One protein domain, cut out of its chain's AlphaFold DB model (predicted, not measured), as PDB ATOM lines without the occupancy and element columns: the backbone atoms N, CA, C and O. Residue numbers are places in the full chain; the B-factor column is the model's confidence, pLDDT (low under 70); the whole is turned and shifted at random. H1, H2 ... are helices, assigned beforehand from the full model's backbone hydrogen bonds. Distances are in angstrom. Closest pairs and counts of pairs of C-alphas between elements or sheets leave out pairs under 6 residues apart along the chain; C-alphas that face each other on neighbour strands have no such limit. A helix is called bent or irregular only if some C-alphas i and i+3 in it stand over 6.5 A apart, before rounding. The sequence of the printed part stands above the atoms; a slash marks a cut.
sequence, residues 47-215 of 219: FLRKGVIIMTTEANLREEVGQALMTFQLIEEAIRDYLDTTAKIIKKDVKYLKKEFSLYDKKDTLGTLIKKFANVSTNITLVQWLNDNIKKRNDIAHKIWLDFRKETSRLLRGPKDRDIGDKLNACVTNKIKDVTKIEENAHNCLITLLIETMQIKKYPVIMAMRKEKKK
ATOM      1  N   PHE A  47     -53.079 -48.637  32.721       52.28
ATOM      2  CA  PHE A  47     -52.270 -47.682  31.945       52.28
ATOM      3  C   PHE A  47     -50.944 -47.360  32.638       52.28
ATOM      4  O   PHE A  47     -49.909 -47.304  31.977       52.28
ATOM      5  N   LEU A  48     -50.961 -47.239  33.971       58.09
ATOM      6  CA  LEU A  48     -49.751 -47.057  34.775       58.09
ATOM      7  C   LEU A  48     -48.825 -48.277  34.660       58.09
ATOM      8  O   LEU A  48     -47.632 -48.116  34.430       58.09
ATOM      9  N   ARG A  49     -49.371 -49.501  34.708       61.81
ATOM     10  CA  ARG A  49     -48.580 -50.736  34.574       61.81
ATOM     11  C   ARG A  49     -47.937 -50.887  33.188       61.81
ATOM     12  O   ARG A  49     -46.762 -51.231  33.119       61.81
ATOM     13  N   LYS A  50     -48.661 -50.589  32.095       64.06
ATOM     14  CA  LYS A  50     -48.080 -50.575  30.734       64.06
ATOM     15  C   LYS A  50     -46.984 -49.515  30.594       64.06
ATOM     16  O   LYS A  50     -45.941 -49.800  30.017       64.06
ATOM     17  N   GLY A  51     -47.223 -48.310  31.119       62.12
ATOM     18  CA  GLY A  51     -46.258 -47.212  31.074       62.12
ATOM     19  C   GLY A  51     -44.956 -47.553  31.794       62.12
ATOM     20  O   GLY A  51     -43.887 -47.366  31.223       62.12
ATOM     21  N   VAL A  52     -45.043 -48.123  33.000       67.31
ATOM     22  CA  VAL A  52     -43.868 -48.550  33.777       67.31
ATOM     23  C   VAL A  52     -43.059 -49.608  33.026       67.31
ATOM     24  O   VAL A  52     -41.858 -49.433  32.873       67.31
ATOM     25  N   ILE A  53     -43.705 -50.645  32.478       68.25
ATOM     26  CA  ILE A  53     -43.013 -51.698  31.712       68.25
ATOM     27  C   ILE A  53     -42.281 -51.110  30.497       68.25
ATOM     28  O   ILE A  53     -41.113 -51.419  30.283       68.25
ATOM     29  N   ILE A  54     -42.933 -50.228  29.730       68.25
ATOM     30  CA  ILE A  54     -42.316 -49.591  28.558       68.25
ATOM     31  C   ILE A  54     -41.107 -48.744  28.967       68.25
ATOM     32  O   ILE A  54     -40.068 -48.836  28.319       68.25
ATOM     33  N   MET A  55     -41.219 -47.950  30.037       68.81
ATOM     34  CA  MET A  55     -40.114 -47.115  30.518       68.81
ATOM     35  C   MET A  55     -38.932 -47.953  31.018       68.81
ATOM     36  O   MET A  55     -37.792 -47.621  30.713       68.81
ATOM     37  N   THR A  56     -39.185 -49.046  31.747       70.44
ATOM     38  CA  THR A  56     -38.121 -49.945  32.218       70.44
ATOM     39  C   THR A  56     -37.425 -50.645  31.053       70.44
ATOM     40  O   THR A  56     -36.198 -50.654  31.002       70.44
ATOM     41  N   THR A  57     -38.167 -51.167  30.071       68.75
ATOM     42  CA  THR A  57     -37.540 -51.788  28.894       68.75
ATOM     43  C   THR A  57     -36.797 -50.764  28.029       68.75
ATOM     44  O   THR A  57     -35.739 -51.081  27.495       68.75
ATOM     45  N   GLU A  58     -37.297 -49.528  27.909       68.25
ATOM     46  CA  GLU A  58     -36.574 -48.448  27.223       68.25
ATOM     47  C   GLU A  58     -35.255 -48.109  27.930       68.25
ATOM     48  O   GLU A  58     -34.244 -47.896  27.266       68.25
ATOM     49  N   ALA A  59     -35.258 -48.062  29.266       68.00
ATOM     50  CA  ALA A  59     -34.063 -47.789  30.056       68.00
ATOM     51  C   ALA A  59     -33.000 -48.881  29.867       68.00
ATOM     52  O   ALA A  59     -31.868 -48.553  29.518       68.00
ATOM     53  N   ASN A  60     -33.387 -50.154  29.982       70.56
ATOM     54  CA  ASN A  60     -32.480 -51.282  29.749       70.56
ATOM     55  C   ASN A  60     -31.934 -51.268  28.314       70.56
ATOM     56  O   ASN A  60     -30.736 -51.417  28.096       70.56
ATOM     57  N   LEU A  61     -32.787 -50.982  27.323       69.06
ATOM     58  CA  LEU A  61     -32.353 -50.868  25.932       69.06
ATOM     59  C   LEU A  61     -31.323 -49.747  25.732       69.06
ATOM     60  O   LEU A  61     -30.359 -49.917  24.989       69.06
ATOM     61  N   ARG A  62     -31.526 -48.588  26.368       67.38
ATOM     62  CA  ARG A  62     -30.571 -47.472  26.311       67.38
ATOM     63  C   ARG A  62     -29.236 -47.845  26.944       67.38
ATOM     64  O   ARG A  62     -28.208 -47.438  26.412       67.38
ATOM     65  N   GLU A  63     -29.252 -48.583  28.049       71.50
ATOM     66  CA  GLU A  63     -28.042 -49.045  28.727       71.50
ATOM     67  C   GLU A  63     -27.248 -50.015  27.847       71.50
ATOM     68  O   GLU A  63     -26.071 -49.775  27.585       71.50
ATOM     69  N   GLU A  64     -27.902 -51.038  27.300       67.56
ATOM     70  CA  GLU A  64     -27.248 -52.056  26.469       67.56
ATOM     71  C   GLU A  64     -26.744 -51.489  25.134       67.56
ATOM     72  O   GLU A  64     -25.606 -51.732  24.731       67.56
ATOM     73  N   VAL A  65     -27.541 -50.646  24.463       66.06
ATOM     74  CA  VAL A  65     -27.060 -49.909  23.284       66.06
ATOM     75  C   VAL A  65     -25.904 -48.991  23.682       66.06
ATOM     76  O   VAL A  65     -24.914 -48.925  22.958       66.06
ATOM     77  N   GLY A  66     -25.998 -48.312  24.828       66.44
ATOM     78  CA  GLY A  66     -24.966 -47.422  25.360       66.44
ATOM     79  C   GLY A  66     -23.623 -48.118  25.587       66.44
ATOM     80  O   GLY A  66     -22.600 -47.586  25.152       66.44
ATOM     81  N   GLN A  67     -23.619 -49.316  26.178       67.56
ATOM     82  CA  GLN A  67     -22.415 -50.139  26.354       67.56
ATOM     83  C   GLN A  67     -21.744 -50.443  25.006       67.56
ATOM     84  O   GLN A  67     -20.543 -50.211  24.838       67.56
ATOM     85  N   ALA A  68     -22.530 -50.788  23.988       62.91
ATOM     86  CA  ALA A  68     -22.008 -50.998  22.644       62.91
ATOM     87  C   ALA A  68     -21.503 -49.737  21.951       62.91
ATOM     88  O   ALA A  68     -20.565 -49.788  21.146       62.91
ATOM     89  N   LEU A  69     -22.086 -48.574  22.254       66.31
ATOM     90  CA  LEU A  69     -21.537 -47.307  21.781       66.31
ATOM     91  C   LEU A  69     -20.187 -46.994  22.449       66.31
ATOM     92  O   LEU A  69     -19.344 -46.389  21.783       66.31
ATOM     93  N   MET A  70     -19.967 -47.441  23.692       71.75
ATOM     94  CA  MET A  70     -18.746 -47.189  24.467       71.75
ATOM     95  C   MET A  70     -17.517 -47.896  23.880       71.75
ATOM     96  O   MET A  70     -16.450 -47.295  23.779       71.75
ATOM     97  N   THR A  71     -17.669 -49.115  23.356       69.06
ATOM     98  CA  THR A  71     -16.574 -49.825  22.664       69.06
ATOM     99  C   THR A  71     -16.048 -49.048  21.445       69.06
ATOM    100  O   THR A  71     -14.849 -49.029  21.171       69.06
ATOM    101  N   PHE A  72     -16.918 -48.329  20.729       72.44
ATOM    102  CA  PHE A  72     -16.499 -47.477  19.610       72.44
ATOM    103  C   PHE A  72     -15.834 -46.169  20.053       72.44
ATOM    104  O   PHE A  72     -15.017 -45.640  19.302       72.44
ATOM    105  N   GLN A  73     -16.136 -45.664  21.252       76.56
ATOM    106  CA  GLN A  73     -15.379 -44.552  21.838       76.56
ATOM    107  C   GLN A  73     -13.947 -44.982  22.165       76.56
ATOM    108  O   GLN A  73     -13.016 -44.253  21.844       76.56
ATOM    109  N   LEU A  74     -13.749 -46.199  22.682       78.12
ATOM    110  CA  LEU A  74     -12.405 -46.748  22.897       78.12
ATOM    111  C   LEU A  74     -11.628 -46.904  21.578       78.12
ATOM    112  O   LEU A  74     -10.443 -46.587  21.515       78.12
ATOM    113  N   ILE A  75     -12.289 -47.337  20.496       77.88
ATOM    114  CA  ILE A  75     -11.683 -47.357  19.151       77.88
ATOM    115  C   ILE A  75     -11.316 -45.939  18.689       77.88
ATOM    116  O   ILE A  75     -10.250 -45.738  18.109       77.88
ATOM    117  N   GLU A  76     -12.180 -44.951  18.934       83.12
ATOM    118  CA  GLU A  76     -11.920 -43.547  18.599       83.12
ATOM    119  C   GLU A  76     -10.663 -43.019  19.298       83.12
ATOM    120  O   GLU A  76      -9.800 -42.420  18.651       83.12
ATOM    121  N   GLU A  77     -10.539 -43.279  20.598       82.25
ATOM    122  CA  GLU A  77      -9.368 -42.920  21.399       82.25
ATOM    123  C   GLU A  77      -8.108 -43.638  20.905       82.25
ATOM    124  O   GLU A  77      -7.098 -42.983  20.656       82.25
ATOM    125  N   ALA A  78      -8.187 -44.942  20.624       80.06
ATOM    126  CA  ALA A  78      -7.060 -45.703  20.086       80.06
ATOM    127  C   ALA A  78      -6.567 -45.161  18.729       80.06
ATOM    128  O   ALA A  78      -5.360 -45.077  18.485       80.06
ATOM    129  N   ILE A  79      -7.478 -44.749  17.838       82.19
ATOM    130  CA  ILE A  79      -7.104 -44.126  16.558       82.19
ATOM    131  C   ILE A  79      -6.448 -42.757  16.787       82.19
ATOM    132  O   ILE A  79      -5.463 -42.434  16.118       82.19
ATOM    133  N   ARG A  80      -6.957 -41.946  17.726       84.00
ATOM    134  CA  ARG A  80      -6.329 -40.659  18.078       84.00
ATOM    135  C   ARG A  80      -4.915 -40.858  18.612       84.00
ATOM    136  O   ARG A  80      -4.005 -40.173  18.147       84.00
ATOM    137  N   ASP A  81      -4.719 -41.822  19.504       83.00
ATOM    138  CA  ASP A  81      -3.406 -42.156  20.059       83.00
ATOM    139  C   ASP A  81      -2.439 -42.652  18.978       83.00
ATOM    140  O   ASP A  81      -1.263 -42.269  18.963       83.00
ATOM    141  N   TYR A  82      -2.933 -43.437  18.014       81.62
ATOM    142  CA  TYR A  82      -2.156 -43.850  16.846       81.62
ATOM    143  C   TYR A  82      -1.687 -42.656  16.012       81.62
ATOM    144  O   TYR A  82      -0.498 -42.541  15.686       81.62
ATOM    145  N   LEU A  83      -2.604 -41.751  15.667       81.88
ATOM    146  CA  LEU A  83      -2.296 -40.569  14.866       81.88
ATOM    147  C   LEU A  83      -1.347 -39.619  15.610       81.88
ATOM    148  O   LEU A  83      -0.399 -39.117  15.006       81.88
ATOM    149  N   ASP A  84      -1.539 -39.422  16.915       84.31
ATOM    150  CA  ASP A  84      -0.658 -38.602  17.750       84.31
ATOM    151  C   ASP A  84       0.760 -39.186  17.833       84.31
ATOM    152  O   ASP A  84       1.758 -38.496  17.605       84.31
ATOM    153  N   THR A  85       0.865 -40.492  18.088       80.62
ATOM    154  CA  THR A  85       2.150 -41.200  18.162       80.62
ATOM    155  C   THR A  85       2.892 -41.132  16.831       80.62
ATOM    156  O   THR A  85       4.093 -40.844  16.789       80.62
ATOM    157  N   THR A  86       2.169 -41.325  15.726       76.19
ATOM    158  CA  THR A  86       2.715 -41.201  14.373       76.19
ATOM    159  C   THR A  86       3.221 -39.781  14.118       76.19
ATOM    160  O   THR A  86       4.358 -39.603  13.674       76.19
ATOM    161  N   ALA A  87       2.435 -38.758  14.473       78.44
ATOM    162  CA  ALA A  87       2.816 -37.358  14.309       78.44
ATOM    163  C   ALA A  87       4.086 -37.006  15.103       78.44
ATOM    164  O   ALA A  87       5.003 -36.375  14.569       78.44
ATOM    165  N   LYS A  88       4.183 -37.476  16.355       80.50
ATOM    166  CA  LYS A  88       5.360 -37.301  17.222       80.50
ATOM    167  C   LYS A  88       6.619 -37.930  16.624       80.50
ATOM    168  O   LYS A  88       7.683 -37.308  16.649       80.50
ATOM    169  N   ILE A  89       6.514 -39.138  16.067       75.06
ATOM    170  CA  ILE A  89       7.654 -39.828  15.447       75.06
ATOM    171  C   ILE A  89       8.107 -39.103  14.178       75.06
ATOM    172  O   ILE A  89       9.300 -38.839  14.025       75.06
ATOM    173  N   ILE A  90       7.170 -38.710  13.310       73.31
ATOM    174  CA  ILE A  90       7.485 -37.940  12.101       73.31
ATOM    175  C   ILE A  90       8.181 -36.625  12.479       73.31
ATOM    176  O   ILE A  90       9.231 -36.310  11.924       73.31
ATOM    177  N   LYS A  91       7.665 -35.887  13.471       75.75
ATOM    178  CA  LYS A  91       8.270 -34.633  13.948       75.75
ATOM    179  C   LYS A  91       9.697 -34.822  14.471       75.75
ATOM    180  O   LYS A  91      10.549 -33.966  14.251       75.75
ATOM    181  N   LYS A  92       9.975 -35.937  15.155       74.38
ATOM    182  CA  LYS A  92      11.328 -36.265  15.626       74.38
ATOM    183  C   LYS A  92      12.296 -36.499  14.459       74.38
ATOM    184  O   LYS A  92      13.443 -36.054  14.515       74.38
ATOM    185  N   ASP A  93      11.840 -37.174  13.409       68.56
ATOM    186  CA  ASP A  93      12.679 -37.558  12.271       68.56
ATOM    187  C   ASP A  93      12.824 -36.436  11.213       68.56
ATOM    188  O   ASP A  93      13.846 -36.351  10.505       68.56
ATOM    189  N   VAL A  94      11.839 -35.534  11.139       66.19
ATOM    190  CA  VAL A  94      11.720 -34.449  10.155       66.19
ATOM    191  C   VAL A  94      11.802 -33.080  10.848       66.19
ATOM    192  O   VAL A  94      10.820 -32.536  11.345       66.19
ATOM    193  N   LYS A  95      13.010 -32.497  10.854       65.56
ATOM    194  CA  LYS A  95      13.350 -31.272  11.610       65.56
ATOM    195  C   LYS A  95      12.660 -29.983  11.133       65.56
ATOM    196  O   LYS A  95      12.643 -29.021  11.889       65.56
ATOM    197  N   TYR A  96      12.136 -29.939   9.908       67.25
ATOM    198  CA  TYR A  96      11.534 -28.733   9.314       67.25
ATOM    199  C   TYR A  96      10.005 -28.672   9.444       67.25
ATOM    200  O   TYR A  96       9.379 -27.734   8.953       67.25
ATOM    201  N   LEU A  97       9.378 -29.656  10.093       64.62
ATOM    202  CA  LEU A  97       7.939 -29.605  10.337       64.62
ATOM    203  C   LEU A  97       7.581 -28.498  11.330       64.62
ATOM    204  O   LEU A  97       8.311 -28.222  12.285       64.62
ATOM    205  N   LYS A  98       6.414 -27.883  11.111       66.94
ATOM    206  CA  LYS A  98       5.875 -26.829  11.978       66.94
ATOM    207  C   LYS A  98       5.801 -27.290  13.438       66.94
ATOM    208  O   LYS A  98       5.567 -28.463  13.740       66.94
ATOM    209  N   LYS A  99       5.925 -26.327  14.359       61.09
ATOM    210  CA  LYS A  99       5.916 -26.560  15.815       61.09
ATOM    211  C   LYS A  99       4.634 -27.260  16.307       61.09
ATOM    212  O   LYS A  99       4.719 -27.998  17.286       61.09
ATOM    213  N   GLU A 100       3.515 -27.122  15.593       63.59
ATOM    214  CA  GLU A 100       2.183 -27.675  15.919       63.59
ATOM    215  C   GLU A 100       1.714 -28.804  14.974       63.59
ATOM    216  O   GLU A 100       0.521 -28.982  14.753       63.59
ATOM    217  N   PHE A 101       2.627 -29.567  14.365       66.75
ATOM    218  CA  PHE A 101       2.240 -30.673  13.481       66.75
ATOM    219  C   PHE A 101       1.365 -31.721  14.201       66.75
ATOM    220  O   PHE A 101       1.831 -32.380  15.131       66.75
ATOM    221  N   SER A 102       0.123 -31.878  13.734       77.50
ATOM    222  CA  SER A 102      -0.832 -32.908  14.149       77.50
ATOM    223  C   SER A 102      -1.408 -33.602  12.917       77.50
ATOM    224  O   SER A 102      -1.568 -32.985  11.864       77.50
ATOM    225  N   LEU A 103      -1.736 -34.885  13.058       77.38
ATOM    226  CA  LEU A 103      -2.425 -35.664  12.030       77.38
ATOM    227  C   LEU A 103      -3.948 -35.684  12.219       77.38
ATOM    228  O   LEU A 103      -4.645 -36.241  11.378       77.38
ATOM    229  N   TYR A 104      -4.471 -35.077  13.290       83.75
ATOM    230  CA  TYR A 104      -5.906 -34.979  13.566       83.75
ATOM    231  C   TYR A 104      -6.277 -33.708  14.347       83.75
ATOM    232  O   TYR A 104      -5.426 -33.056  14.953       83.75
ATOM    233  N   ASP A 105      -7.568 -33.383  14.348       84.00
ATOM    234  CA  ASP A 105      -8.159 -32.278  15.100       84.00
ATOM    235  C   ASP A 105      -9.014 -32.820  16.249       84.00
ATOM    236  O   ASP A 105      -9.720 -33.816  16.101       84.00
ATOM    237  N   LYS A 106      -9.043 -32.129  17.396       79.88
ATOM    238  CA  LYS A 106      -9.862 -32.546  18.557       79.88
ATOM    239  C   LYS A 106     -11.361 -32.661  18.247       79.88
ATOM    240  O   LYS A 106     -12.077 -33.353  18.958       79.88
ATOM    241  N   LYS A 107     -11.834 -31.961  17.211       84.44
ATOM    242  CA  LYS A 107     -13.232 -31.970  16.757       84.44
ATOM    243  C   LYS A 107     -13.517 -33.044  15.701       84.44
ATOM    244  O   LYS A 107     -14.643 -33.119  15.216       84.44
ATOM    245  N   ASP A 108     -12.520 -33.837  15.309       82.44
ATOM    246  CA  ASP A 108     -12.722 -34.887  14.319       82.44
ATOM    247  C   ASP A 108     -13.675 -35.955  14.850       82.44
ATOM    248  O   ASP A 108     -13.459 -36.544  15.912       82.44
ATOM    249  N   THR A 109     -14.706 -36.231  14.054       84.06
ATOM    250  CA  THR A 109     -15.589 -37.380  14.256       84.06
ATOM    251  C   THR A 109     -14.859 -38.681  13.926       84.06
ATOM    252  O   THR A 109     -13.941 -38.686  13.102       84.06
ATOM    253  N   LEU A 110     -15.316 -39.806  14.483       81.38
ATOM    254  CA  LEU A 110     -14.758 -41.135  14.207       81.38
ATOM    255  C   LEU A 110     -14.614 -41.442  12.700       81.38
ATOM    256  O   LEU A 110     -13.593 -41.970  12.265       81.38
ATOM    257  N   GLY A 111     -15.591 -41.048  11.876       82.25
ATOM    258  CA  GLY A 111     -15.510 -41.223  10.420       82.25
ATOM    259  C   GLY A 111     -14.379 -40.415   9.769       82.25
ATOM    260  O   GLY A 111     -13.733 -40.890   8.835       82.25
ATOM    261  N   THR A 112     -14.100 -39.208  10.268       85.62
ATOM    262  CA  THR A 112     -12.956 -38.395   9.823       85.62
ATOM    263  C   THR A 112     -11.636 -38.999  10.296       85.62
ATOM    264  O   THR A 112     -10.690 -39.082   9.511       85.62
ATOM    265  N   LEU A 113     -11.583 -39.469  11.545       85.75
ATOM    266  CA  LEU A 113     -10.406 -40.119  12.119       85.75
ATOM    267  C   LEU A 113     -10.009 -41.367  11.330       85.75
ATOM    268  O   LEU A 113      -8.832 -41.540  11.035       85.75
ATOM    269  N   ILE A 114     -10.970 -42.183  10.894       84.69
ATOM    270  CA  ILE A 114     -10.686 -43.372  10.077       84.69
ATOM    271  C   ILE A 114     -10.145 -43.015   8.700       84.69
ATOM    272  O   ILE A 114      -9.235 -43.682   8.221       84.69
ATOM    273  N   LYS A 115     -10.643 -41.948   8.066       84.94
ATOM    274  CA  LYS A 115     -10.067 -41.467   6.800       84.94
ATOM    275  C   LYS A 115      -8.621 -41.008   6.986       84.94
ATOM    276  O   LYS A 115      -7.767 -41.328   6.168       84.94
ATOM    277  N   LYS A 116      -8.343 -40.282   8.071       83.81
ATOM    278  CA  LYS A 116      -6.986 -39.837   8.416       83.81
ATOM    279  C   LYS A 116      -6.079 -41.039   8.713       83.81
ATOM    280  O   LYS A 116      -4.986 -41.104   8.165       83.81
ATOM    281  N   PHE A 117      -6.564 -42.019   9.474       81.88
ATOM    282  CA  PHE A 117      -5.889 -43.293   9.737       81.88
ATOM    283  C   PHE A 117      -5.595 -44.080   8.456       81.88
ATOM    284  O   PHE A 117      -4.473 -44.535   8.268       81.88
ATOM    285  N   ALA A 118      -6.553 -44.173   7.532       82.25
ATOM    286  CA  ALA A 118      -6.383 -44.858   6.251       82.25
ATOM    287  C   ALA A 118      -5.253 -44.273   5.391       82.25
ATOM    288  O   ALA A 118      -4.624 -45.000   4.631       82.25
ATOM    289  N   ASN A 119      -4.974 -42.974   5.526       79.69
ATOM    290  CA  ASN A 119      -3.896 -42.316   4.786       79.69
ATOM    291  C   ASN A 119      -2.499 -42.629   5.342       79.69
ATOM    292  O   ASN A 119      -1.506 -42.350   4.672       79.69
ATOM    293  N   VAL A 120      -2.403 -43.155   6.567       75.00
ATOM    294  CA  VAL A 120      -1.121 -43.413   7.241       75.00
ATOM    295  C   VAL A 120      -0.886 -44.881   7.587       75.00
ATOM    296  O   VAL A 120       0.269 -45.307   7.613       75.00
ATOM    297  N   SER A 121      -1.942 -45.664   7.820       75.25
ATOM    298  CA  SER A 121      -1.836 -47.099   8.077       75.25
ATOM    299  C   SER A 121      -1.670 -47.879   6.775       75.25
ATOM    300  O   SER A 121      -2.230 -47.543   5.734       75.25
ATOM    301  N   THR A 122      -0.901 -48.963   6.837       74.12
ATOM    302  CA  THR A 122      -0.749 -49.926   5.736       74.12
ATOM    303  C   THR A 122      -1.725 -51.088   5.820       74.12
ATOM    304  O   THR A 122      -1.746 -51.932   4.926       74.12
ATOM    305  N   ASN A 123      -2.499 -51.186   6.899       77.38
ATOM    306  CA  ASN A 123      -3.398 -52.306   7.113       77.38
ATOM    307  C   ASN A 123      -4.757 -52.030   6.479       77.38
ATOM    308  O   ASN A 123      -5.715 -51.588   7.115       77.38
ATOM    309  N   ILE A 124      -4.816 -52.306   5.180       80.50
ATOM    310  CA  ILE A 124      -6.009 -52.110   4.356       80.50
ATOM    311  C   ILE A 124      -7.187 -52.926   4.908       80.50
ATOM    312  O   ILE A 124      -8.309 -52.422   4.944       80.50
ATOM    313  N   THR A 125      -6.935 -54.141   5.405       81.25
ATOM    314  CA  THR A 125      -7.959 -55.014   5.994       81.25
ATOM    315  C   THR A 125      -8.602 -54.374   7.224       81.25
ATOM    316  O   THR A 125      -9.827 -54.335   7.328       81.25
ATOM    317  N   LEU A 126      -7.797 -53.815   8.132       80.19
ATOM    318  CA  LEU A 126      -8.287 -53.113   9.320       80.19
ATOM    319  C   LEU A 126      -9.085 -51.857   8.945       80.19
ATOM    320  O   LEU A 126     -10.155 -51.612   9.497       80.19
ATOM    321  N   VAL A 127      -8.602 -51.085   7.970       81.75
ATOM    322  CA  VAL A 127      -9.295 -49.887   7.469       81.75
ATOM    323  C   VAL A 127     -10.650 -50.237   6.848       81.75
ATOM    324  O   VAL A 127     -11.644 -49.551   7.101       81.75
ATOM    325  N   GLN A 128     -10.717 -51.291   6.033       83.62
ATOM    326  CA  GLN A 128     -11.972 -51.772   5.448       83.62
ATOM    327  C   GLN A 128     -12.933 -52.237   6.541       83.62
ATOM    328  O   GLN A 128     -14.086 -51.804   6.573       83.62
ATOM    329  N   TRP A 129     -12.433 -53.025   7.496       83.38
ATOM    330  CA  TRP A 129     -13.219 -53.490   8.632       83.38
ATOM    331  C   TRP A 129     -13.807 -52.319   9.435       83.38
ATOM    332  O   TRP A 129     -15.006 -52.314   9.714       83.38
ATOM    333  N   LEU A 130     -13.012 -51.290   9.749       81.88
ATOM    334  CA  LEU A 130     -13.466 -50.096  10.472       81.88
ATOM    335  C   LEU A 130     -14.592 -49.358   9.729       81.88
ATOM    336  O   LEU A 130     -15.598 -48.981  10.335       81.88
ATOM    337  N   ASN A 131     -14.456 -49.184   8.412       81.81
ATOM    338  CA  ASN A 131     -15.471 -48.518   7.592       81.81
ATOM    339  C   ASN A 131     -16.794 -49.294   7.544       81.81
ATOM    340  O   ASN A 131     -17.869 -48.694   7.660       81.81
ATOM    341  N   ASP A 132     -16.727 -50.615   7.395       81.94
ATOM    342  CA  ASP A 132     -17.917 -51.460   7.316       81.94
ATOM    343  C   ASP A 132     -18.637 -51.554   8.663       81.94
ATOM    344  O   ASP A 132     -19.868 -51.494   8.723       81.94
ATOM    345  N   ASN A 133     -17.887 -51.664   9.762       76.62
ATOM    346  CA  ASN A 133     -18.473 -51.861  11.085       76.62
ATOM    347  C   ASN A 133     -19.078 -50.584  11.672       76.62
ATOM    348  O   ASN A 133     -20.080 -50.674  12.374       76.62
ATOM    349  N   ILE A 134     -18.584 -49.393  11.320       76.75
ATOM    350  CA  ILE A 134     -19.253 -48.138  11.707       76.75
ATOM    351  C   ILE A 134     -20.614 -47.990  11.045       76.75
ATOM    352  O   ILE A 134     -21.580 -47.602  11.706       76.75
ATOM    353  N   LYS A 135     -20.704 -48.298   9.745       73.75
ATOM    354  CA  LYS A 135     -21.982 -48.260   9.029       73.75
ATOM    355  C   LYS A 135     -22.955 -49.262   9.641       73.75
ATOM    356  O   LYS A 135     -24.042 -48.867  10.050       73.75
ATOM    357  N   LYS A 136     -22.516 -50.515   9.823       74.00
ATOM    358  CA  LYS A 136     -23.323 -51.569  10.459       74.00
ATOM    359  C   LYS A 136     -23.790 -51.177  11.861       74.00
ATOM    360  O   LYS A 136     -24.966 -51.341  12.161       74.00
ATOM    361  N   ARG A 137     -22.914 -50.615  12.700       73.25
ATOM    362  CA  ARG A 137     -23.255 -50.145  14.052       73.25
ATOM    363  C   ARG A 137     -24.337 -49.065  14.021       73.25
ATOM    364  O   ARG A 137     -25.327 -49.185  14.737       73.25
ATOM    365  N   ASN A 138     -24.177 -48.034  13.190       71.19
ATOM    366  CA  ASN A 138     -25.174 -46.966  13.077       71.19
ATOM    367  C   ASN A 138     -26.513 -47.495  12.539       71.19
ATOM    368  O   ASN A 138     -27.567 -47.131  13.062       71.19
ATOM    369  N   ASP A 139     -26.472 -48.397  11.557       72.44
ATOM    370  CA  ASP A 139     -27.665 -49.025  10.988       72.44
ATOM    371  C   ASP A 139     -28.397 -49.902  12.013       72.44
ATOM    372  O   ASP A 139     -29.625 -49.862  12.095       72.44
ATOM    373  N   ILE A 140     -27.666 -50.681  12.814       70.06
ATOM    374  CA  ILE A 140     -28.241 -51.542  13.856       70.06
ATOM    375  C   ILE A 140     -28.837 -50.698  14.978       70.06
ATOM    376  O   ILE A 140     -29.998 -50.908  15.324       70.06
ATOM    377  N   ALA A 141     -28.112 -49.695  15.482       69.00
ATOM    378  CA  ALA A 141     -28.626 -48.781  16.502       69.00
ATOM    379  C   ALA A 141     -29.906 -48.067  16.026       69.00
ATOM    380  O   ALA A 141     -30.891 -47.975  16.761       69.00
ATOM    381  N   HIS A 142     -29.933 -47.625  14.764       73.00
ATOM    382  CA  HIS A 142     -31.112 -46.997  14.176       73.00
ATOM    383  C   HIS A 142     -32.291 -47.972  14.029       73.00
ATOM    384  O   HIS A 142     -33.417 -47.635  14.403       73.00
ATOM    385  N   LYS A 143     -32.049 -49.193  13.530       72.62
ATOM    386  CA  LYS A 143     -33.083 -50.233  13.384       72.62
ATOM    387  C   LYS A 143     -33.681 -50.639  14.728       72.62
ATOM    388  O   LYS A 143     -34.900 -50.716  14.837       72.62
ATOM    389  N   ILE A 144     -32.845 -50.846  15.745       69.69
ATOM    390  CA  ILE A 144     -33.276 -51.159  17.113       69.69
ATOM    391  C   ILE A 144     -34.239 -50.086  17.632       69.69
ATOM    392  O   ILE A 144     -35.323 -50.408  18.119       69.69
ATOM    393  N   TRP A 145     -33.888 -48.809  17.463       69.12
ATOM    394  CA  TRP A 145     -34.734 -47.699  17.901       69.12
ATOM    395  C   TRP A 145     -36.071 -47.632  17.149       69.12
ATOM    396  O   TRP A 145     -37.130 -47.439  17.755       69.12
ATOM    397  N   LEU A 146     -36.046 -47.802  15.823       73.75
ATOM    398  CA  LEU A 146     -37.257 -47.808  14.998       73.75
ATOM    399  C   LEU A 146     -38.199 -48.960  15.358       73.75
ATOM    400  O   LEU A 146     -39.405 -48.740  15.496       73.75
ATOM    401  N   ASP A 147     -37.659 -50.163  15.535       69.44
ATOM    402  CA  ASP A 147     -38.434 -51.356  15.864       69.44
ATOM    403  C   ASP A 147     -39.033 -51.252  17.268       69.44
ATOM    404  O   ASP A 147     -40.234 -51.476  17.435       69.44
ATOM    405  N   PHE A 148     -38.255 -50.785  18.252       70.06
ATOM    406  CA  PHE A 148     -38.759 -50.486  19.593       70.06
ATOM    407  C   PHE A 148     -39.917 -49.480  19.544       70.06
ATOM    408  O   PHE A 148     -40.973 -49.687  20.149       70.06
ATOM    409  N   ARG A 149     -39.782 -48.400  18.762       71.12
ATOM    410  CA  ARG A 149     -40.836 -47.386  18.603       71.12
ATOM    411  C   ARG A 149     -42.090 -47.939  17.919       71.12
ATOM    412  O   ARG A 149     -43.212 -47.552  18.263       71.12
ATOM    413  N   LYS A 150     -41.920 -48.820  16.933       73.81
ATOM    414  CA  LYS A 150     -43.026 -49.467  16.220       73.81
ATOM    415  C   LYS A 150     -43.788 -50.407  17.151       73.81
ATOM    416  O   LYS A 150     -45.017 -50.345  17.205       73.81
ATOM    417  N   GLU A 151     -43.062 -51.207  17.923       69.62
ATOM    418  CA  GLU A 151     -43.639 -52.193  18.829       69.62
ATOM    419  C   GLU A 151     -44.314 -51.531  20.037       69.62
ATOM    420  O   GLU A 151     -45.472 -51.822  20.331       69.62
ATOM    421  N   THR A 152     -43.688 -50.520  20.651       67.38
ATOM    422  CA  THR A 152     -44.339 -49.687  21.684       67.38
ATOM    423  C   THR A 152     -45.618 -49.025  21.166       67.38
ATOM    424  O   THR A 152     -46.652 -49.067  21.833       67.38
ATOM    425  N   SER A 153     -45.602 -48.471  19.950       69.31
ATOM    426  CA  SER A 153     -46.795 -47.870  19.334       69.31
ATOM    427  C   SER A 153     -47.915 -48.889  19.106       69.31
ATOM    428  O   SER A 153     -49.087 -48.554  19.292       69.31
ATOM    429  N   ARG A 154     -47.574 -50.127  18.730       69.62
ATOM    430  CA  ARG A 154     -48.526 -51.237  18.563       69.62
ATOM    431  C   ARG A 154     -49.148 -51.639  19.901       69.62
ATOM    432  O   ARG A 154     -50.368 -51.726  20.009       69.62
ATOM    433  N   LEU A 155     -48.326 -51.807  20.935       67.50
ATOM    434  CA  LEU A 155     -48.741 -52.270  22.266       67.50
ATOM    435  C   LEU A 155     -49.553 -51.217  23.046       67.50
ATOM    436  O   LEU A 155     -50.396 -51.571  23.880       67.50
ATOM    437  N   LEU A 156     -49.342 -49.931  22.747       66.88
ATOM    438  CA  LEU A 156     -50.153 -48.820  23.258       66.88
ATOM    439  C   LEU A 156     -51.541 -48.738  22.601       66.88
ATOM    440  O   LEU A 156     -52.479 -48.285  23.252       66.88
ATOM    441  N   ARG A 157     -51.682 -49.165  21.338       67.06
ATOM    442  CA  ARG A 157     -52.955 -49.141  20.588       67.06
ATOM    443  C   ARG A 157     -53.764 -50.437  20.703       67.06
ATOM    444  O   ARG A 157     -54.965 -50.416  20.460       67.06
ATOM    445  N   GLY A 158     -53.114 -51.553  21.029       60.62
ATOM    446  CA  GLY A 158     -53.750 -52.863  21.159       60.62
ATOM    447  C   GLY A 158     -54.525 -53.056  22.474       60.62
ATOM    448  O   GLY A 158     -54.316 -52.304  23.436       60.62
ATOM    449  N   PRO A 159     -55.402 -54.079  22.536       57.91
ATOM    450  CA  PRO A 159     -56.184 -54.422  23.725       57.91
ATOM    451  C   PRO A 159     -55.305 -54.814  24.936       57.91
ATOM    452  O   PRO A 159     -54.085 -54.627  24.959       57.91
ATOM    453  N   LYS A 160     -55.948 -55.269  26.018       58.09
ATOM    454  CA  LYS A 160     -55.335 -55.664  27.300       58.09
ATOM    455  C   LYS A 160     -54.376 -56.871  27.151       58.09
ATOM    456  O   LYS A 160     -54.659 -57.951  27.654       58.09
ATOM    457  N   ASP A 161     -53.231 -56.690  26.499       59.53
ATOM    458  CA  ASP A 161     -52.173 -57.700  26.428       59.53
ATOM    459  C   ASP A 161     -51.492 -57.812  27.800       59.53
ATOM    460  O   ASP A 161     -50.992 -56.818  28.338       59.53
ATOM    461  N   ARG A 162     -51.510 -59.014  28.389       58.12
ATOM    462  CA  ARG A 162     -50.843 -59.303  29.671       58.12
ATOM    463  C   ARG A 162     -49.325 -59.471  29.514       58.12
ATOM    464  O   ARG A 162     -48.606 -59.130  30.446       58.12
ATOM    465  N   ASP A 163     -48.860 -59.821  28.312       66.69
ATOM    466  CA  ASP A 163     -47.458 -60.192  28.030       66.69
ATOM    467  C   ASP A 163     -46.686 -59.096  27.279       66.69
ATOM    468  O   ASP A 163     -45.818 -59.348  26.445       66.69
ATOM    469  N   ILE A 164     -47.036 -57.832  27.526       66.00
ATOM    470  CA  ILE A 164     -46.398 -56.678  26.873       66.00
ATOM    471  C   ILE A 164     -44.902 -56.624  27.182       66.00
ATOM    472  O   ILE A 164     -44.122 -56.308  26.289       66.00
ATOM    473  N   GLY A 165     -44.519 -56.960  28.418       63.50
ATOM    474  CA  GLY A 165     -43.121 -57.014  28.840       63.50
ATOM    475  C   GLY A 165     -42.327 -58.066  28.075       63.50
ATOM    476  O   GLY A 165     -41.270 -57.747  27.548       63.50
ATOM    477  N   ASP A 166     -42.871 -59.272  27.916       68.50
ATOM    478  CA  ASP A 166     -42.168 -60.370  27.243       68.50
ATOM    479  C   ASP A 166     -42.006 -60.117  25.741       68.50
ATOM    480  O   ASP A 166     -40.942 -60.374  25.182       68.50
ATOM    481  N   LYS A 167     -43.018 -59.533  25.084       68.81
ATOM    482  CA  LYS A 167     -42.937 -59.149  23.662       68.81
ATOM    483  C   LYS A 167     -41.912 -58.037  23.422       68.81
ATOM    484  O   LYS A 167     -41.163 -58.090  22.447       68.81
ATOM    485  N   LEU A 168     -41.877 -57.038  24.308       68.06
ATOM    486  CA  LEU A 168     -40.898 -55.951  24.259       68.06
ATOM    487  C   LEU A 168     -39.485 -56.461  24.539       68.06
ATOM    488  O   LEU A 168     -38.578 -56.172  23.764       68.06
ATOM    489  N   ASN A 169     -39.315 -57.272  25.582       66.69
ATOM    490  CA  ASN A 169     -38.033 -57.874  25.918       66.69
ATOM    491  C   ASN A 169     -37.535 -58.760  24.773       66.69
ATOM    492  O   ASN A 169     -36.440 -58.527  24.291       66.69
ATOM    493  N   ALA A 170     -38.345 -59.674  24.231       69.19
ATOM    494  CA  ALA A 170     -37.930 -60.533  23.117       69.19
ATOM    495  C   ALA A 170     -37.505 -59.750  21.855       69.19
ATOM    496  O   ALA A 170     -36.575 -60.158  21.154       69.19
ATOM    497  N   CYS A 171     -38.159 -58.615  21.565       66.88
ATOM    498  CA  CYS A 171     -37.777 -57.717  20.470       66.88
ATOM    499  C   CYS A 171     -36.383 -57.105  20.692       66.88
ATOM    500  O   CYS A 171     -35.582 -57.019  19.759       66.88
ATOM    501  N   VAL A 172     -36.100 -56.728  21.936       64.50
ATOM    502  CA  VAL A 172     -34.838 -56.135  22.373       64.50
ATOM    503  C   VAL A 172     -33.732 -57.201  22.398       64.50
ATOM    504  O   VAL A 172     -32.744 -57.072  21.671       64.50
ATOM    505  N   THR A 173     -33.923 -58.311  23.119       66.88
ATOM    506  CA  THR A 173     -32.898 -59.343  23.362       66.88
ATOM    507  C   THR A 173     -32.383 -60.000  22.079       66.88
ATOM    508  O   THR A 173     -31.195 -60.296  21.970       66.88
ATOM    509  N   ASN A 174     -33.240 -60.218  21.073       66.31
ATOM    510  CA  ASN A 174     -32.795 -60.806  19.804       66.31
ATOM    511  C   ASN A 174     -31.881 -59.874  18.998       66.31
ATOM    512  O   ASN A 174     -31.030 -60.370  18.269       66.31
ATOM    513  N   LYS A 175     -32.023 -58.549  19.133       65.31
ATOM    514  CA  LYS A 175     -31.209 -57.577  18.385       65.31
ATOM    515  C   LYS A 175     -29.956 -57.135  19.128       65.31
ATOM    516  O   LYS A 175     -28.971 -56.801  18.478       65.31
ATOM    517  N   ILE A 176     -29.951 -57.196  20.458       65.25
ATOM    518  CA  ILE A 176     -28.722 -57.034  21.250       65.25
ATOM    519  C   ILE A 176     -27.685 -58.089  20.863       65.25
ATOM    520  O   ILE A 176     -26.516 -57.758  20.737       65.25
ATOM    521  N   LYS A 177     -28.097 -59.326  20.555       68.19
ATOM    522  CA  LYS A 177     -27.167 -60.368  20.078       68.19
ATOM    523  C   LYS A 177     -26.374 -59.947  18.834       68.19
ATOM    524  O   LYS A 177     -25.189 -60.259  18.731       68.19
ATOM    525  N   ASP A 178     -26.999 -59.215  17.909       66.75
ATOM    526  CA  ASP A 178     -26.312 -58.682  16.724       66.75
ATOM    527  C   ASP A 178     -25.291 -57.595  17.099       66.75
ATOM    528  O   ASP A 178     -24.249 -57.469  16.454       66.75
ATOM    529  N   VAL A 179     -25.571 -56.835  18.161       64.94
ATOM    530  CA  VAL A 179     -24.678 -55.813  18.716       64.94
ATOM    531  C   VAL A 179     -23.489 -56.458  19.434       64.94
ATOM    532  O   VAL A 179     -22.351 -56.108  19.128       64.94
ATOM    533  N   THR A 180     -23.721 -57.460  20.284       65.81
ATOM    534  CA  THR A 180     -22.667 -58.207  20.993       65.81
ATOM    535  C   THR A 180     -21.665 -58.832  20.022       65.81
ATOM    536  O   THR A 180     -20.455 -58.768  20.226       65.81
ATOM    537  N   LYS A 181     -22.137 -59.349  18.880       68.00
ATOM    538  CA  LYS A 181     -21.254 -59.887  17.834       68.00
ATOM    539  C   LYS A 181     -20.362 -58.816  17.190       68.00
ATOM    540  O   LYS A 181     -19.265 -59.119  16.721       68.00
ATOM    541  N   ILE A 182     -20.812 -57.564  17.130       65.56
ATOM    542  CA  ILE A 182     -19.975 -56.444  16.678       65.56
ATOM    543  C   ILE A 182     -18.959 -56.073  17.762       65.56
ATOM    544  O   ILE A 182     -17.808 -55.808  17.422       65.56
ATOM    545  N   GLU A 183     -19.339 -56.108  19.040       66.38
ATOM    546  CA  GLU A 183     -18.447 -55.809  20.170       66.38
ATOM    547  C   GLU A 183     -17.288 -56.801  20.308       66.38
ATOM    548  O   GLU A 183     -16.143 -56.387  20.508       66.38
ATOM    549  N   GLU A 184     -17.554 -58.099  20.145       67.44
ATOM    550  CA  GLU A 184     -16.511 -59.135  20.156       67.44
ATOM    551  C   GLU A 184     -15.464 -58.879  19.061       67.44
ATOM    552  O   GLU A 184     -14.256 -58.986  19.282       67.44
ATOM    553  N   ASN A 185     -15.908 -58.448  17.878       68.94
ATOM    554  CA  ASN A 185     -15.002 -58.107  16.784       68.94
ATOM    555  C   ASN A 185     -14.324 -56.737  16.980       68.94
ATOM    556  O   ASN A 185     -13.194 -56.535  16.530       68.94
ATOM    557  N   ALA A 186     -14.972 -55.808  17.685       68.12
ATOM    558  CA  ALA A 186     -14.412 -54.511  18.045       68.12
ATOM    559  C   ALA A 186     -13.263 -54.631  19.061       68.12
ATOM    560  O   ALA A 186     -12.282 -53.895  18.948       68.12
ATOM    561  N   HIS A 187     -13.310 -55.607  19.973       67.44
ATOM    562  CA  HIS A 187     -12.172 -55.944  20.838       67.44
ATOM    563  C   HIS A 187     -10.943 -56.386  20.032       67.44
ATOM    564  O   HIS A 187      -9.841 -55.882  20.252       67.44
ATOM    565  N   ASN A 188     -11.128 -57.266  19.044       72.06
ATOM    566  CA  ASN A 188     -10.041 -57.691  18.155       72.06
ATOM    567  C   ASN A 188      -9.466 -56.517  17.343       72.06
ATOM    568  O   ASN A 188      -8.254 -56.432  17.132       72.06
ATOM    569  N   CYS A 189     -10.321 -55.577  16.929       73.06
ATOM    570  CA  CYS A 189      -9.896 -54.328  16.299       73.06
ATOM    571  C   CYS A 189      -9.038 -53.464  17.238       73.06
ATOM    572  O   CYS A 189      -7.985 -52.987  16.820       73.06
ATOM    573  N   LEU A 190      -9.450 -53.284  18.497       69.12
ATOM    574  CA  LEU A 190      -8.684 -52.559  19.521       69.12
ATOM    575  C   LEU A 190      -7.306 -53.188  19.745       69.12
ATOM    576  O   LEU A 190      -6.297 -52.487  19.703       69.12
ATOM    577  N   ILE A 191      -7.246 -54.515  19.891       70.81
ATOM    578  CA  ILE A 191      -5.982 -55.252  20.023       70.81
ATOM    579  C   ILE A 191      -5.098 -55.029  18.787       70.81
ATOM    580  O   ILE A 191      -3.909 -54.749  18.920       70.81
ATOM    581  N   THR A 192      -5.672 -55.087  17.582       76.25
ATOM    582  CA  THR A 192      -4.925 -54.867  16.334       76.25
ATOM    583  C   THR A 192      -4.383 -53.436  16.256       76.25
ATOM    584  O   THR A 192      -3.204 -53.254  15.961       76.25
ATOM    585  N   LEU A 193      -5.193 -52.425  16.593       73.88
ATOM    586  CA  LEU A 193      -4.773 -51.018  16.638       73.88
ATOM    587  C   LEU A 193      -3.630 -50.789  17.632       73.88
ATOM    588  O   LEU A 193      -2.678 -50.079  17.297       73.88
ATOM    589  N   LEU A 194      -3.690 -51.418  18.812       69.19
ATOM    590  CA  LEU A 194      -2.626 -51.375  19.820       69.19
ATOM    591  C   LEU A 194      -1.326 -52.003  19.296       69.19
ATOM    592  O   LEU A 194      -0.241 -51.445  19.461       69.19
ATOM    593  N   ILE A 195      -1.424 -53.147  18.613       71.12
ATOM    594  CA  ILE A 195      -0.266 -53.789  17.980       71.12
ATOM    595  C   ILE A 195       0.341 -52.875  16.910       71.12
ATOM    596  O   ILE A 195       1.562 -52.702  16.882       71.12
ATOM    597  N   GLU A 196      -0.478 -52.241  16.066       70.38
ATOM    598  CA  GLU A 196       0.019 -51.300  15.059       70.38
ATOM    599  C   GLU A 196       0.717 -50.094  15.679       70.38
ATOM    600  O   GLU A 196       1.796 -49.716  15.218       70.38
ATOM    601  N   THR A 197       0.152 -49.518  16.746       64.62
ATOM    602  CA  THR A 197       0.764 -48.382  17.457       64.62
ATOM    603  C   THR A 197       2.152 -48.745  17.971       64.62
ATOM    604  O   THR A 197       3.110 -47.993  17.773       64.62
ATOM    605  N   MET A 198       2.294 -49.934  18.566       65.88
ATOM    606  CA  MET A 198       3.581 -50.449  19.044       65.88
ATOM    607  C   MET A 198       4.594 -50.669  17.906       65.88
ATOM    608  O   MET A 198       5.806 -50.580  18.122       65.88
ATOM    609  N   GLN A 199       4.122 -50.917  16.681       68.25
ATOM    610  CA  GLN A 199       4.956 -51.196  15.509       68.25
ATOM    611  C   GLN A 199       5.202 -49.980  14.595       68.25
ATOM    612  O   GLN A 199       5.959 -50.117  13.627       68.25
ATOM    613  N   ILE A 200       4.666 -48.787  14.909       64.81
ATOM    614  CA  ILE A 200       4.732 -47.567  14.066       64.81
ATOM    615  C   ILE A 200       6.137 -47.279  13.504       64.81
ATOM    616  O   ILE A 200       6.273 -46.846  12.360       64.81
ATOM    617  N   LYS A 201       7.214 -47.574  14.244       55.78
ATOM    618  CA  LYS A 201       8.604 -47.346  13.793       55.78
ATOM    619  C   LYS A 201       8.985 -48.067  12.487       55.78
ATOM    620  O   LYS A 201      10.001 -47.705  11.893       55.78
ATOM    621  N   LYS A 202       8.221 -49.075  12.051       55.44
ATOM    622  CA  LYS A 202       8.485 -49.868  10.839       55.44
ATOM    623  C   LYS A 202       7.719 -49.392   9.591       55.44
ATOM    624  O   LYS A 202       7.902 -49.984   8.531       55.44
ATOM    625  N   TYR A 203       6.884 -48.350   9.677       57.56
ATOM    626  CA  TYR A 203       5.903 -48.057   8.622       57.56
ATOM    627  C   TYR A 203       6.431 -47.263   7.404       57.56
ATOM    628  O   TYR A 203       7.357 -46.447   7.525       57.56
ATOM    629  N   PRO A 204       5.804 -47.437   6.218       54.47
ATOM    630  CA  PRO A 204       6.225 -46.846   4.948       54.47
ATOM    631  C   PRO A 204       6.209 -45.326   4.891       54.47
ATOM    632  O   PRO A 204       7.057 -44.785   4.201       54.47
ATOM    633  N   VAL A 205       5.323 -44.623   5.608       57.38
ATOM    634  CA  VAL A 205       5.318 -43.144   5.626       57.38
ATOM    635  C   VAL A 205       6.625 -42.605   6.213       57.38
ATOM    636  O   VAL A 205       7.242 -41.707   5.643       57.38
ATOM    637  N   ILE A 206       7.123 -43.214   7.295       57.25
ATOM    638  CA  ILE A 206       8.422 -42.862   7.883       57.25
ATOM    639  C   ILE A 206       9.558 -43.240   6.923       57.25
ATOM    640  O   ILE A 206      10.496 -42.466   6.738       57.25
ATOM    641  N   MET A 207       9.479 -44.400   6.263       56.03
ATOM    642  CA  MET A 207      10.488 -44.829   5.284       56.03
ATOM    643  C   MET A 207      10.495 -43.966   4.008       56.03
ATOM    644  O   MET A 207      11.567 -43.690   3.474       56.03
ATOM    645  N   ALA A 208       9.333 -43.514   3.536       57.09
ATOM    646  CA  ALA A 208       9.157 -42.649   2.373       57.09
ATOM    647  C   ALA A 208       9.691 -41.240   2.661       57.09
ATOM    648  O   ALA A 208      10.538 -40.754   1.915       57.09
ATOM    649  N   MET A 209       9.338 -40.655   3.813       58.66
ATOM    650  CA  MET A 209       9.894 -39.366   4.245       58.66
ATOM    651  C   MET A 209      11.412 -39.431   4.496       58.66
ATOM    652  O   MET A 209      12.152 -38.496   4.188       58.66
ATOM    653  N   ARG A 210      11.930 -40.558   5.009       57.56
ATOM    654  CA  ARG A 210      13.384 -40.778   5.137       57.56
ATOM    655  C   ARG A 210      14.090 -40.901   3.782       57.56
ATOM    656  O   ARG A 210      15.259 -40.524   3.694       57.56
ATOM    657  N   LYS A 211      13.424 -41.427   2.746       55.91
ATOM    658  CA  LYS A 211      13.967 -41.522   1.379       55.91
ATOM    659  C   LYS A 211      14.032 -40.157   0.688       55.91
ATOM    660  O   LYS A 211      15.048 -39.886   0.056       55.91
ATOM    661  N   GLU A 212      13.034 -39.288   0.855       54.09
ATOM    662  CA  GLU A 212      13.084 -37.910   0.323       54.09
ATOM    663  C   GLU A 212      14.243 -37.105   0.924       54.09
ATOM    664  O   GLU A 212      15.051 -36.543   0.192       54.09
ATOM    665  N   LYS A 213      14.467 -37.205   2.240       50.66
ATOM    666  CA  LYS A 213      15.612 -36.569   2.921       50.66
ATOM    667  C   LYS A 213      16.989 -37.019   2.405       50.66
ATOM    668  O   LYS A 213      17.974 -36.309   2.592       50.66
ATOM    669  N   LYS A 214      17.095 -38.223   1.826       53.09
ATOM    670  CA  LYS A 214      18.338 -38.690   1.187       53.09
ATOM    671  C   LYS A 214      18.536 -38.080  -0.200       53.09
ATOM    672  O   LYS A 214      19.683 -37.889  -0.578       53.09
ATOM    673  N   LYS A 215      17.458 -37.768  -0.926       50.06
ATOM    674  CA  LYS A 215      17.536 -37.061  -2.211       50.06
ATOM    675  C   LYS A 215      17.937 -35.599  -2.017       50.06
ATOM    676  O   LYS A 215      18.865 -35.163  -2.677       50.06
TER     677      LYS A 215
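AT A GLANCE: This is residues 47 to 215 of the 219 residues of an uncharacterized protein of Deltaproteobacteria bacterium RBG_16_54_11 (UniProt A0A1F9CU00). The model is a long, slim rod in which three long helices, H1, H3 and H4, run lengthwise, with H1 and H4 side by side the same way and H3 folded back against them. The long link of residues 94 to 109 folds back from the end of H1 to the short helix H2, which packs on part of H1 and on the first part of H3, while H5 follows H4 at the end of the rod where H1 also ends. The printed part has 169 residues with five named helices, H1 to H5 in chain order, and no named strand, and its class is all helix. The whole is loose, with a radius of gyration of the C-alphas of 22.4 A and spans of 81 by 28 by 19 A.

HOW THE PARTS SIT: H1, residues 47 to 93, is the longest helix. It touches H4, residues 164 to 202, with 35 pairs of C-alphas within 8 A, the closest being those of Tyr 82 and Thr 197, 5.4 A apart. These two run the same way at a shallow tilt of 7 degrees. H3, residues 124 to 157, touches H4, and the closest C-alphas are those of Leu 155 and Ile 164, 6.8 A apart. H3 and H4 run opposite ways at a shallow tilt of 16 degrees and form a helical hairpin. H1 and H3 only just touch, with 3 pairs of C-alphas within 8 A, through residues 50 to 65 of H1 and 141 to 156 of H3 alone. Their closest C-alphas are those of Val 65 and Ala 141, 7.1 A apart, and they run opposite ways at a shallow tilt of 14 degrees. H1, H3 and H4 are an up and down bundle, each helix running against the one before it. H2, residues 110 to 118, touches H1 at residues 76 to 83 of H1 alone, with the C-alphas of Glu 76 and Leu 110 closest at 5.8 A. H2 also forms a helical hairpin with H3, touching residues 124 to 134 of H3 alone, with the C-alphas of Ala 118 and Val 127 closest at 5.9 A. H2 and H4 are apart. H5, residues 204 to 215, is close to H1 but not clearly touching it, the closest C-alphas being those of Ile 90 and Ile 206 at 6.5 A. H4 and H5 meet only through their link, and H5 is apart from H2 and H3. Each O i to N i+4 pair is within hydrogen-bond range in H2 and H5, against 42 of 43 in H1, 29 of 30 in H3 and 27 of 35 in H4.

IN THESE COORDINATES: H1 begins with C-alpha 47 at (-52.270, -47.682, 31.945) and is 68.6 A long from first to last C-alpha. H2, residues 110 to 118, measures 12.1 A. H3 spans residues 124 to 157 over 49.8 A, with C-alpha 124 at (-6.009, -52.110, 4.356). H4, residues 164 to 202, measures 57.6 A; it has a kink of 32 degrees near residue 196 and is irregular, with C-alphas 198 and 201 lying 7.9 A apart. H5 measures 16.6 A and ends with C-alpha 215 at (17.536, -37.061, -2.211).

THE WHOLE: The two C-alphas farthest apart are those of Lys 160 and Lys 215, 80.8 A. The printed part has no cut. The link from H1 to H2 is long, that from H3 to H4 is short, and those from H2 to H3 and from H4 to H5 are tight. The mean pLDDT of the printed part is 70.5, and 92 residues are under 70, among them residues 47 to 55, 93 to 101, 151 to 187 and 197 to 215. H5 has a mean pLDDT of 55.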